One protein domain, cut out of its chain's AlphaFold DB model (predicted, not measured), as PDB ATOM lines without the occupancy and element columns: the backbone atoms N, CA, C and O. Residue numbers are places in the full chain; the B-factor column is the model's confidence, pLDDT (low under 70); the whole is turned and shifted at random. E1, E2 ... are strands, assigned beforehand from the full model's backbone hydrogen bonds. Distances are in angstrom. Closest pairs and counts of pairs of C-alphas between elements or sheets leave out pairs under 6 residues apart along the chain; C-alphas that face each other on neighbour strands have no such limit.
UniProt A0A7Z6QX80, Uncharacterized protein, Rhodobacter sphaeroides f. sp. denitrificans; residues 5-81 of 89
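AT A GLANCE: This is residues 5 to 81 of the 89 residues of an uncharacterized protein of Rhodobacter sphaeroides f. sp. denitrificans (UniProt A0A7Z6QX80). Two small sheets lie face to face as a sandwich, with their strands crossed at 58 degrees; the strongly twisted one holds E1, E4, E5 and E6, the other E3, E2 and E7. Long links between E3 and E4 and between E4 and E5 reach out to the ends of the longest span. The printed part has 77 residues with seven named strands, E1 to E7 along the chain, and no named helix: all strand, though 33 residues are in named strands. Both sheets are antiparallel, in the orders E1 E4 E5 E6 and E3 E2 E7. The whole is compact, with a radius of gyration of the C-alphas of 12.5 A and spans of 36 by 30 by 24 A.

IN THESE COORDINATES: E1, residues 5 to 7, begins at C-alpha 5 (180.218, 188.984, 74.426) and runs on into E2, residues 9 to 12, at 84 degrees. E3 is residues 22 to 24. E4, residues 42 to 46, is 12.4 A long, E5, residues 58 to 63, 16.4 A, and E6, residues 66 to 72, 18.1 A. E7, residues 76 to 80, ends at C-alpha 80 (190.665, 187.109, 77.248).

HOW THE PARTS SIT: E4, E5 and E6 form a meander, each strand the antiparallel neighbour of the one before. N 44 and O 60 are 2.9 A apart, and N 61 and O 69 2.9 A. Edge strand E1 pairs with E4 through N 7 and O 43, 2.8 A. In the other sheet, N 10 and O 23 of hairpin E2 and E3 are 2.9 A apart, and N 11 and O 78 of E2 and E7 2.9 A. Between the sheets, the closest C-alphas of E2 and E4 are those of Trp 9 and Ile 43, 6.9 A.

THE WHOLE: The C-alphas of Val 35 and Pro 50, the two farthest apart, are 36.6 A apart. The printed part has no cut. Residues 48 to 56 have pLDDT under 70.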
ATOM      1  N   ILE A   5     178.925 189.298  75.040       91.31
ATOM      2  CA  ILE A   5     180.218 188.984  74.426       91.31
ATOM      3  C   ILE A   5     180.766 187.709  75.066       91.31
ATOM      4  O   ILE A   5     180.902 187.631  76.282       91.31
ATOM      5  N   GLU A   6     181.108 186.716  74.251       94.00
ATOM      6  CA  GLU A   6     181.736 185.475  74.716       94.00
ATOM      7  C   GLU A   6     183.213 185.708  75.067       94.00
ATOM      8  O   GLU A   6     183.971 186.260  74.267       94.00
ATOM      9  N   ALA A   7     183.639 185.245  76.240       93.75
ATOM     10  CA  ALA A   7     185.023 185.276  76.695       93.75
ATOM     11  C   ALA A   7     185.600 183.854  76.783       93.75
ATOM     12  O   ALA A   7     184.906 182.890  77.104       93.75
ATOM     13  N   ALA A   8     186.897 183.716  76.516       95.50
ATOM     14  CA  ALA A   8     187.616 182.457  76.696       95.50
ATOM     15  C   ALA A   8     188.030 182.252  78.162       95.50
ATOM     16  O   ALA A   8     188.052 181.120  78.651       95.50
ATOM     17  N   TRP A   9     188.368 183.343  78.855       96.12
ATOM     18  CA  TRP A   9     188.760 183.340  80.262       96.12
ATOM     19  C   TRP A   9     188.603 184.729  80.902       96.12
ATOM     20  O   TRP A   9     188.571 185.744  80.202       96.12
ATOM     21  N   ALA A  10     188.536 184.767  82.232       95.19
ATOM     22  CA  ALA A  10     188.547 185.983  83.043       95.19
ATOM     23  C   ALA A  10     189.290 185.756  84.373       95.19
ATOM     24  O   ALA A  10     189.232 184.665  84.940       95.19
ATOM     25  N   GLU A  11     189.969 186.790  84.867       94.69
ATOM     26  CA  GLU A  11     190.679 186.804  86.153       94.69
ATOM     27  C   GLU A  11     190.164 187.965  87.010       94.69
ATOM     28  O   GLU A  11     190.202 189.123  86.576       94.69
ATOM     29  N   THR A  12     189.688 187.684  88.222       90.56
ATOM     30  CA  THR A  12     189.297 188.738  89.166       90.56
ATOM     31  C   THR A  12     190.529 189.449  89.724       90.56
ATOM     32  O   THR A  12     191.629 188.898  89.778       90.56
ATOM     33  N   GLY A  13     190.349 190.689  90.172       87.00
ATOM     34  CA  GLY A  13     191.267 191.292  91.128       87.00
ATOM     35  C   GLY A  13     191.249 190.537  92.465       87.00
ATOM     36  O   GLY A  13     190.343 189.724  92.689       87.00
ATOM     37  N   PRO A  14     192.238 190.803  93.335       85.62
ATOM     38  CA  PRO A  14     192.268 190.239  94.676       85.62
ATOM     39  C   PRO A  14     191.041 190.695  95.463       85.62
ATOM     40  O   PRO A  14     190.688 191.879  95.439       85.62
ATOM     41  N   ASP A  15     190.393 189.757  96.144       80.38
ATOM     42  CA  ASP A  15     189.357 190.064  97.123       80.38
ATOM     43  C   ASP A  15     189.959 190.516  98.471       80.38
ATOM     44  O   ASP A  15     191.149 190.825  98.574       80.38
ATOM     45  N   ALA A  16     189.120 190.616  99.507       78.69
ATOM     46  CA  ALA A  16     189.539 191.067 100.835       78.69
ATOM     47  C   ALA A  16     190.577 190.141 101.498       78.69
ATOM     48  O   ALA A  16     191.356 190.615 102.326       78.69
ATOM     49  N   ASP A  17     190.608 188.866 101.107       82.62
ATOM     50  CA  ASP A  17     191.550 187.862 101.598       82.62
ATOM     51  C   ASP A  17     192.786 187.739 100.680       82.62
ATOM     52  O   ASP A  17     193.750 187.041 101.000       82.62
ATOM     53  N   GLY A  18     192.809 188.493  99.573       82.12
ATOM     54  CA  GLY A  18     193.882 188.500  98.581       82.12
ATOM     55  C   GLY A  18     193.703 187.460  97.474       82.12
ATOM     56  O   GLY A  18     194.580 187.339  96.611       82.12
ATOM     57  N   ASP A  19     192.583 186.739  97.462       82.25
ATOM     58  CA  ASP A  19     192.339 185.665  96.512       82.25
ATOM     59  C   ASP A  19     191.914 186.224  95.151       82.25
ATOM     60  O   ASP A  19     191.044 187.087  95.024       82.25
ATOM     61  N   CYS A  20     192.554 185.715  94.097       85.75
ATOM     62  CA  CYS A  20     192.224 186.034  92.711       85.75
ATOM     63  C   CYS A  20     191.628 184.793  92.046       85.75
ATOM     64  O   CYS A  20     192.290 183.759  91.920       85.75
ATOM     65  N   HIS A  21     190.390 184.894  91.572       88.62
ATOM     66  CA  HIS A  21     189.724 183.800  90.887       88.62
ATOM     67  C   HIS A  21     190.056 183.834  89.398       88.62
ATOM     68  O   HIS A  21     189.858 184.846  88.727       88.62
ATOM     69  N   PHE A  22     190.524 182.703  88.869       93.19
ATOM     70  CA  PHE A  22     190.714 182.499  87.436       93.19
ATOM     71  C   PHE A  22     189.650 181.543  86.892       93.19
ATOM     72  O   PHE A  22     189.565 180.384  87.310       93.19
ATOM     73  N   TRP A  23     188.873 182.003  85.913       95.31
ATOM     74  CA  TRP A  23     187.874 181.209  85.204       95.31
ATOM     75  C   TRP A  23     188.274 181.047  83.744       95.31
ATOM     76  O   TRP A  23     188.592 182.024  83.072       95.31
ATOM     77  N   GLY A  24     188.210 179.823  83.223       95.44
ATOM     78  CA  GLY A  24     188.489 179.542  81.815       95.44
ATOM     79  C   GLY A  24     187.549 178.488  81.254       95.44
ATOM     80  O   GLY A  24     187.292 177.478  81.908       95.44
ATOM     81  N   VAL A  25     187.056 178.697  80.034       95.31
ATOM     82  CA  VAL A  25     186.224 177.707  79.337       95.31
ATOM     83  C   VAL A  25     187.011 176.403  79.167       95.31
ATOM     84  O   VAL A  25     188.184 176.404  78.790       95.31
ATOM     85  N   GLY A  26     186.383 175.274  79.496       94.12
ATOM     86  CA  GLY A  26     187.015 173.954  79.520       94.12
ATOM     87  C   GLY A  26     187.865 173.672  80.765       94.12
ATOM     88  O   GLY A  26     188.419 172.579  80.878       94.12
ATOM     89  N   LYS A  27     187.982 174.614  81.712       93.31
ATOM     90  CA  LYS A  27     188.633 174.391  83.013       93.31
ATOM     91  C   LYS A  27     187.609 174.009  84.075       93.31
ATOM     92  O   LYS A  27     186.432 174.342  83.972       93.31
ATOM     93  N   GLN A  28     188.070 173.304  85.103       92.94
ATOM     94  CA  GLN A  28     187.248 172.999  86.268       92.94
ATOM     95  C   GLN A  28     186.959 174.276  87.056       92.94
ATOM     96  O   GLN A  28     187.870 175.057  87.329       92.94
ATOM     97  N   PHE A  29     185.703 174.465  87.443       88.81
ATOM     98  CA  PHE A  29     185.316 175.527  88.356       88.81
ATOM     99  C   PHE A  29     185.899 175.242  89.744       88.81
ATOM    100  O   PHE A  29     185.674 174.172  90.321       88.81
ATOM    101  N   TYR A  30     186.681 176.182  90.274       81.62
ATOM    102  CA  TYR A  30     187.202 176.072  91.628       81.62
ATOM    103  C   TYR A  30     186.102 176.439  92.626       81.62
ATOM    104  O   TYR A  30     185.652 177.578  92.666       81.62
ATOM    105  N   ASN A  31     185.696 175.459  93.430       74.38
ATOM    106  CA  ASN A  31     184.852 175.660  94.599       74.38
ATOM    107  C   ASN A  31     185.520 174.950  95.792       74.38
ATOM    108  O   ASN A  31     185.698 173.721  95.727       74.38
ATOM    109  N   PRO A  32     185.948 175.681  96.839       72.38
ATOM    110  CA  PRO A  32     186.522 175.084  98.040       72.38
ATOM    111  C   PRO A  32     185.617 173.981  98.603       72.38
ATOM    112  O   PRO A  32     184.413 174.156  98.753       72.38
ATOM    113  N   GLY A  33     186.192 172.814  98.900       73.31
ATOM    114  CA  GLY A  33     185.454 171.683  99.478       73.31
ATOM    115  C   GLY A  33     184.693 170.792  98.487       73.31
ATOM    116  O   GLY A  33     184.187 169.754  98.908       73.31
ATOM    117  N   SER A  34     184.650 171.115  97.187       74.50
ATOM    118  CA  SER A  34     184.046 170.225  96.180       74.50
ATOM    119  C   SER A  34     185.058 169.212  95.634       74.50
ATOM    120  O   SER A  34     186.105 169.602  95.099       74.50
ATOM    121  N   VAL A  35     184.730 167.918  95.756       74.00
ATOM    122  CA  VAL A  35     185.515 166.788  95.212       74.00
ATOM    123  C   VAL A  35     185.286 166.657  93.705       74.00
ATOM    124  O   VAL A  35     186.248 166.573  92.944       74.00
ATOM    125  N   ASP A  36     184.029 166.752  93.272       81.19
ATOM    126  CA  ASP A  36     183.666 166.819  91.860       81.19
ATOM    127  C   ASP A  36     183.567 168.280  91.438       81.19
ATOM    128  O   ASP A  36     182.733 169.047  91.929       81.19
ATOM    129  N   ARG A  37     184.470 168.694  90.551       83.25
ATOM    130  CA  ARG A  37     184.513 170.067  90.046       83.25
ATOM    131  C   ARG A  37     183.989 170.097  88.620       83.25
ATOM    132  O   ARG A  37     184.639 169.529  87.737       83.25
ATOM    133  N   PRO A  38     182.833 170.737  88.380       90.62
ATOM    134  CA  PRO A  38     182.263 170.784  87.049       90.62
ATOM    135  C   PRO A  38     183.138 171.607  86.104       90.62
ATOM    136  O   PRO A  38     183.846 172.528  86.518       90.62
ATOM    137  N   THR A  39     183.068 171.290  84.816       95.38
ATOM    138  CA  THR A  39     183.794 172.018  83.775       95.38
ATOM    139  C   THR A  39     183.005 173.248  83.342       95.38
ATOM    140  O   THR A  39     181.832 173.145  82.988       95.38
ATOM    141  N   ILE A  40     183.667 174.404  83.328       96.12
ATOM    142  CA  ILE A  40     183.120 175.661  82.817       96.12
ATOM    143  C   ILE A  40     182.860 175.499  81.320       96.12
ATOM    144  O   ILE A  40     183.777 175.219  80.546       96.12
ATOM    145  N   THR A  41     181.612 175.677  80.902       97.00
ATOM    146  CA  THR A  41     181.194 175.509  79.503       97.00
ATOM    147  C   THR A  41     181.204 176.820  78.737       97.00
ATOM    148  O   THR A  41     181.416 176.812  77.527       97.00
ATOM    149  N   ARG A  42     180.975 177.943  79.426       95.81
ATOM    150  CA  ARG A  42     180.838 179.260  78.808       95.81
ATOM    151  C   ARG A  42     181.178 180.371  79.796       95.81
ATOM    152  O   ARG A  42     180.902 180.242  80.988       95.81
ATOM    153  N   ILE A  43     181.743 181.467  79.295       96.25
ATOM    154  CA  ILE A  43     181.933 182.710  80.045       96.25
ATOM    155  C   ILE A  43     181.411 183.850  79.175       96.25
ATOM    156  O   ILE A  43     181.830 183.984  78.030       96.25
ATOM    157  N   THR A  44     180.514 184.672  79.712       94.56
ATOM    158  CA  THR A  44     179.934 185.814  78.997       94.56
ATOM    159  C   THR A  44     180.234 187.119  79.716       94.56
ATOM    160  O   THR A  44     180.289 187.166  80.941       94.56
ATOM    161  N   VAL A  45     180.405 188.195  78.953       91.75
ATOM    162  CA  VAL A  45     180.344 189.574  79.435       91.75
ATOM    163  C   VAL A  45     179.019 190.150  78.965       91.75
ATOM    164  O   VAL A  45     178.793 190.246  77.760       91.75
ATOM    165  N   GLN A  46     178.139 190.505  79.894       87.19
ATOM    166  CA  GLN A  46     176.789 190.982  79.587       87.19
ATOM    167  C   GLN A  46     176.462 192.258  80.360       87.19
ATOM    168  O   GLN A  46     176.944 192.460  81.476       87.19
ATOM    169  N   GLU A  47     175.665 193.139  79.761       79.62
ATOM    170  CA  GLU A  47     175.064 194.261  80.489       79.62
ATOM    171  C   GLU A  47     173.988 193.751  81.457       79.62
ATOM    172  O   GLU A  47     173.289 192.776  81.175       79.62
ATOM    173  N   ASP A  48     173.892 194.381  82.628       68.50
ATOM    174  CA  ASP A  48     172.916 193.985  83.640       68.50
ATOM    175  C   ASP A  48     171.480 194.246  83.160       68.50
ATOM    176  O   ASP A  48     171.209 195.212  82.439       68.50
ATOM    177  N   LEU A  49     170.543 193.396  83.583       53.41
ATOM    178  CA  LEU A  49     169.119 193.716  83.474       53.41
ATOM    179  C   LEU A  49     168.805 194.880  84.432       53.41
ATOM    180  O   LEU A  49     169.452 194.998  85.471       53.41
ATOM    181  N   PRO A  50     167.828 195.751  84.122       50.00
ATOM    182  CA  PRO A  50     167.538 196.929  84.938       50.00
ATOM    183  C   PRO A  50     167.174 196.524  86.378       50.00
ATOM    184  O   PRO A  50     166.073 196.039  86.635       50.00
ATOM    185  N   GLY A  51     168.119 196.709  87.309       48.00
ATOM    186  CA  GLY A  51     168.068 196.124  88.649       48.00
ATOM    187  C   GLY A  51     168.997 196.802  89.659       48.00
ATOM    188  O   GLY A  51     170.099 196.354  89.942       48.00
ATOM    189  N   LEU A  52     168.478 197.878  90.245       45.94
ATOM    190  CA  LEU A  52     168.849 198.541  91.500       45.94
ATOM    191  C   LEU A  52     170.200 199.240  91.692       45.94
ATOM    192  O   LEU A  52     170.138 200.320  92.263       45.94
ATOM    193  N   HIS A  53     171.370 198.800  91.226       43.66
ATOM    194  CA  HIS A  53     172.596 199.584  91.496       43.66
ATOM    195  C   HIS A  53     173.622 199.516  90.360       43.66
ATOM    196  O   HIS A  53     174.462 198.627  90.316       43.66
ATOM    197  N   CYS A  54     173.559 200.546  89.503       47.78
ATOM    198  CA  CYS A  54     174.473 200.877  88.406       47.78
ATOM    199  C   CYS A  54     174.493 199.851  87.261       47.78
ATOM    200  O   CYS A  54     174.825 198.692  87.456       47.78
ATOM    201  N   ASN A  55     174.195 200.313  86.041       53.81
ATOM    202  CA  ASN A  55     174.343 199.570  84.783       53.81
ATOM    203  C   ASN A  55     175.810 199.147  84.570       53.81
ATOM    204  O   ASN A  55     176.550 199.782  83.819       53.81
ATOM    205  N   MET A  56     176.266 198.114  85.272       69.62
ATOM    206  CA  MET A  56     177.636 197.633  85.217       69.62
ATOM    207  C   MET A  56     177.652 196.307  84.481       69.62
ATOM    208  O   MET A  56     176.926 195.379  84.824       69.62
ATOM    209  N   ARG A  57     178.499 196.217  83.455       84.25
ATOM    210  CA  ARG A  57     178.761 194.949  82.778       84.25
ATOM    211  C   ARG A  57     179.230 193.916  83.800       84.25
ATOM    212  O   ARG A  57     180.022 194.242  84.688       84.25
ATOM    213  N   ARG A  58     178.767 192.680  83.655       88.88
ATOM    214  CA  ARG A  58     179.138 191.539  84.493       88.88
ATOM    215  C   ARG A  58     179.812 190.463  83.662       88.88
ATOM    216  O   ARG A  58     179.417 190.226  82.523       88.88
ATOM    217  N   VAL A  59     180.806 189.814  84.254       92.50
ATOM    218  CA  VAL A  59     181.308 188.518  83.803       92.50
ATOM    219  C   VAL A  59     180.449 187.442  84.457       92.50
ATOM    220  O   VAL A  59     180.357 187.400  85.682       92.50
ATOM    221  N   CYS A  60     179.845 186.577  83.654       93.38
ATOM    222  CA  CYS A  60     179.032 185.449  84.094       93.38
ATOM    223  C   CYS A  60     179.708 184.142  83.673       93.38
ATOM    224  O   CYS A  60     180.100 183.978  82.515       93.38
ATOM    225  N   VAL A  61     179.840 183.206  84.609       94.12
ATOM    226  CA  VAL A  61     180.487 181.905  84.408       94.12
ATOM    227  C   VAL A  61     179.432 180.814  84.466       94.12
ATOM    228  O   VAL A  61     178.648 180.746  85.414       94.12
ATOM    229  N   TRP A  62     179.431 179.939  83.465       95.31
ATOM    230  CA  TRP A  62     178.388 178.940  83.271       95.31
ATOM    231  C   TRP A  62     178.951 177.518  83.269       95.31
ATOM    232  O   TRP A  62     180.037 177.257  82.742       95.31
ATOM    233  N   VAL A  63     178.167 176.589  83.814       94.19
ATOM    234  CA  VAL A  63     178.351 175.137  83.721       94.19
ATOM    235  C   VAL A  63     177.075 174.552  83.126       94.19
ATOM    236  O   VAL A  63     176.010 174.584  83.743       94.19
ATOM    237  N   GLY A  64     177.175 174.022  81.908       93.50
ATOM    238  CA  GLY A  64     175.993 173.684  81.119       93.50
ATOM    239  C   GLY A  64     175.159 174.944  80.880       93.50
ATOM    240  O   GLY A  64     175.655 175.906  80.294       93.50
ATOM    241  N   GLU A  65     173.921 174.936  81.370       93.38
ATOM    242  CA  GLU A  65     172.988 176.069  81.298       93.38
ATOM    243  C   GLU A  65     172.905 176.869  82.610       93.38
ATOM    244  O   GLU A  65     172.284 177.930  82.648       93.38
ATOM    245  N   ALA A  66     173.541 176.397  83.688       92.69
ATOM    246  CA  ALA A  66     173.484 177.034  84.999       92.69
ATOM    247  C   ALA A  66     174.607 178.066  85.173       92.69
ATOM    248  O   ALA A  66     175.780 177.762  84.935       92.69
ATOM    249  N   MET A  67     174.262 179.274  85.626       92.06
ATOM    250  CA  MET A  67     175.247 180.272  86.055       92.06
ATOM    251  C   MET A  67     175.771 179.888  87.438       92.06
ATOM    252  O   MET A  67     174.990 179.740  88.374       92.06
ATOM    253  N   VAL A  68     177.084 179.710  87.559       90.69
ATOM    254  CA  VAL A  68     177.736 179.259  88.802       90.69
ATOM    255  C   VAL A  68     178.542 180.354  89.491       90.69
ATOM    256  O   VAL A  68     178.832 180.233  90.676       90.69
ATOM    257  N   ALA A  69     178.895 181.420  88.770       89.56
ATOM    258  CA  ALA A  69     179.523 182.604  89.343       89.56
ATOM    259  C   ALA A  69     179.212 183.851  88.511       89.56
ATOM    260  O   ALA A  69     179.006 183.773  87.297       89.56
ATOM    261  N   GLU A  70     179.239 185.002  89.176       90.06
ATOM    262  CA  GLU A  70     179.179 186.316  88.551       90.06
ATOM    263  C   GLU A  70     180.136 187.289  89.241       90.06
ATOM    264  O   GLU A  70     180.369 187.200  90.447       90.06
ATOM    265  N   ALA A  71     180.684 188.228  88.475       88.50
ATOM    266  CA  ALA A  71     181.497 189.312  89.007       88.50
ATOM    267  C   ALA A  71     181.295 190.601  88.195       88.50
ATOM    268  O   ALA A  71     181.218 190.544  86.962       88.50
ATOM    269  N   PRO A  72     181.227 191.781  88.841       88.06
ATOM    270  CA  PRO A  72     181.236 193.054  88.129       88.06
ATOM    271  C   PRO A  72     182.517 193.196  87.303       88.06
ATOM    272  O   PRO A  72     183.601 192.930  87.807       88.06
ATOM    273  N   VAL A  73     182.440 193.700  86.069       87.69
ATOM    274  CA  VAL A  73     183.641 193.938  85.239       87.69
ATOM    275  C   VAL A  73     184.645 194.863  85.939       87.69
ATOM    276  O   VAL A  73     185.845 194.711  85.753       87.69
ATOM    277  N   ALA A  74     184.178 195.770  86.803       84.81
ATOM    278  CA  ALA A  74     185.040 196.637  87.607       84.81
ATOM    279  C   ALA A  74     185.974 195.875  88.571       84.81
ATOM    280  O   ALA A  74     187.011 196.409  88.951       84.81
ATOM    281  N   THR A  75     185.628 194.643  88.959       86.31
ATOM    282  CA  THR A  75     186.469 193.779  89.802       86.31
ATOM    283  C   THR A  75     187.294 192.794  88.977       86.31
ATOM    284  O   THR A  75     187.949 191.925  89.545       86.31
ATOM    285  N   ILE A  76     187.252 192.876  87.646       91.25
ATOM    286  CA  ILE A  76     187.989 191.988  86.750       91.25
ATOM    287  C   ILE A  76     189.312 192.642  86.382       91.25
ATOM    288  O   ILE A  76     189.356 193.741  85.834       91.25
ATOM    289  N   LYS A  77     190.404 191.939  86.667       93.50
ATOM    290  CA  LYS A  77     191.761 192.383  86.358       93.50
ATOM    291  C   LYS A  77     192.093 192.176  84.884       93.50
ATOM    292  O   LYS A  77     192.772 193.008  84.287       93.50
ATOM    293  N   ALA A  78     191.632 191.071  84.300       93.00
ATOM    294  CA  ALA A  78     191.882 190.751  82.900       93.00
ATOM    295  C   ALA A  78     190.789 189.845  82.311       93.00
ATOM    296  O   ALA A  78     190.249 188.976  82.996       93.00
ATOM    297  N   ILE A  79     190.490 190.041  81.022       93.94
ATOM    298  CA  ILE A  79     189.573 189.208  80.230       93.94
ATOM    299  C   ILE A  79     190.273 188.847  78.926       93.94
ATOM    300  O   ILE A  79     190.799 189.727  78.241       93.94
ATOM    301  N   GLY A  80     190.243 187.568  78.563       94.50
ATOM    302  CA  GLY A  80     190.665 187.109  77.248       94.50
ATOM    303  C   GLY A  80     189.477 186.696  76.404       94.50
ATOM    304  O   GLY A  80     188.681 185.846  76.805       94.50
ATOM    305  N   TYR A  81     189.391 187.260  75.206       92.94
ATOM    306  CA  TYR A  81     188.373 186.902  74.226       92.94
ATOM    307  C   TYR A  81     188.904 185.827  73.268       92.94
ATOM    308  O   TYR A  81     190.111 185.789  73.007       92.94
TER     309      TYR A  81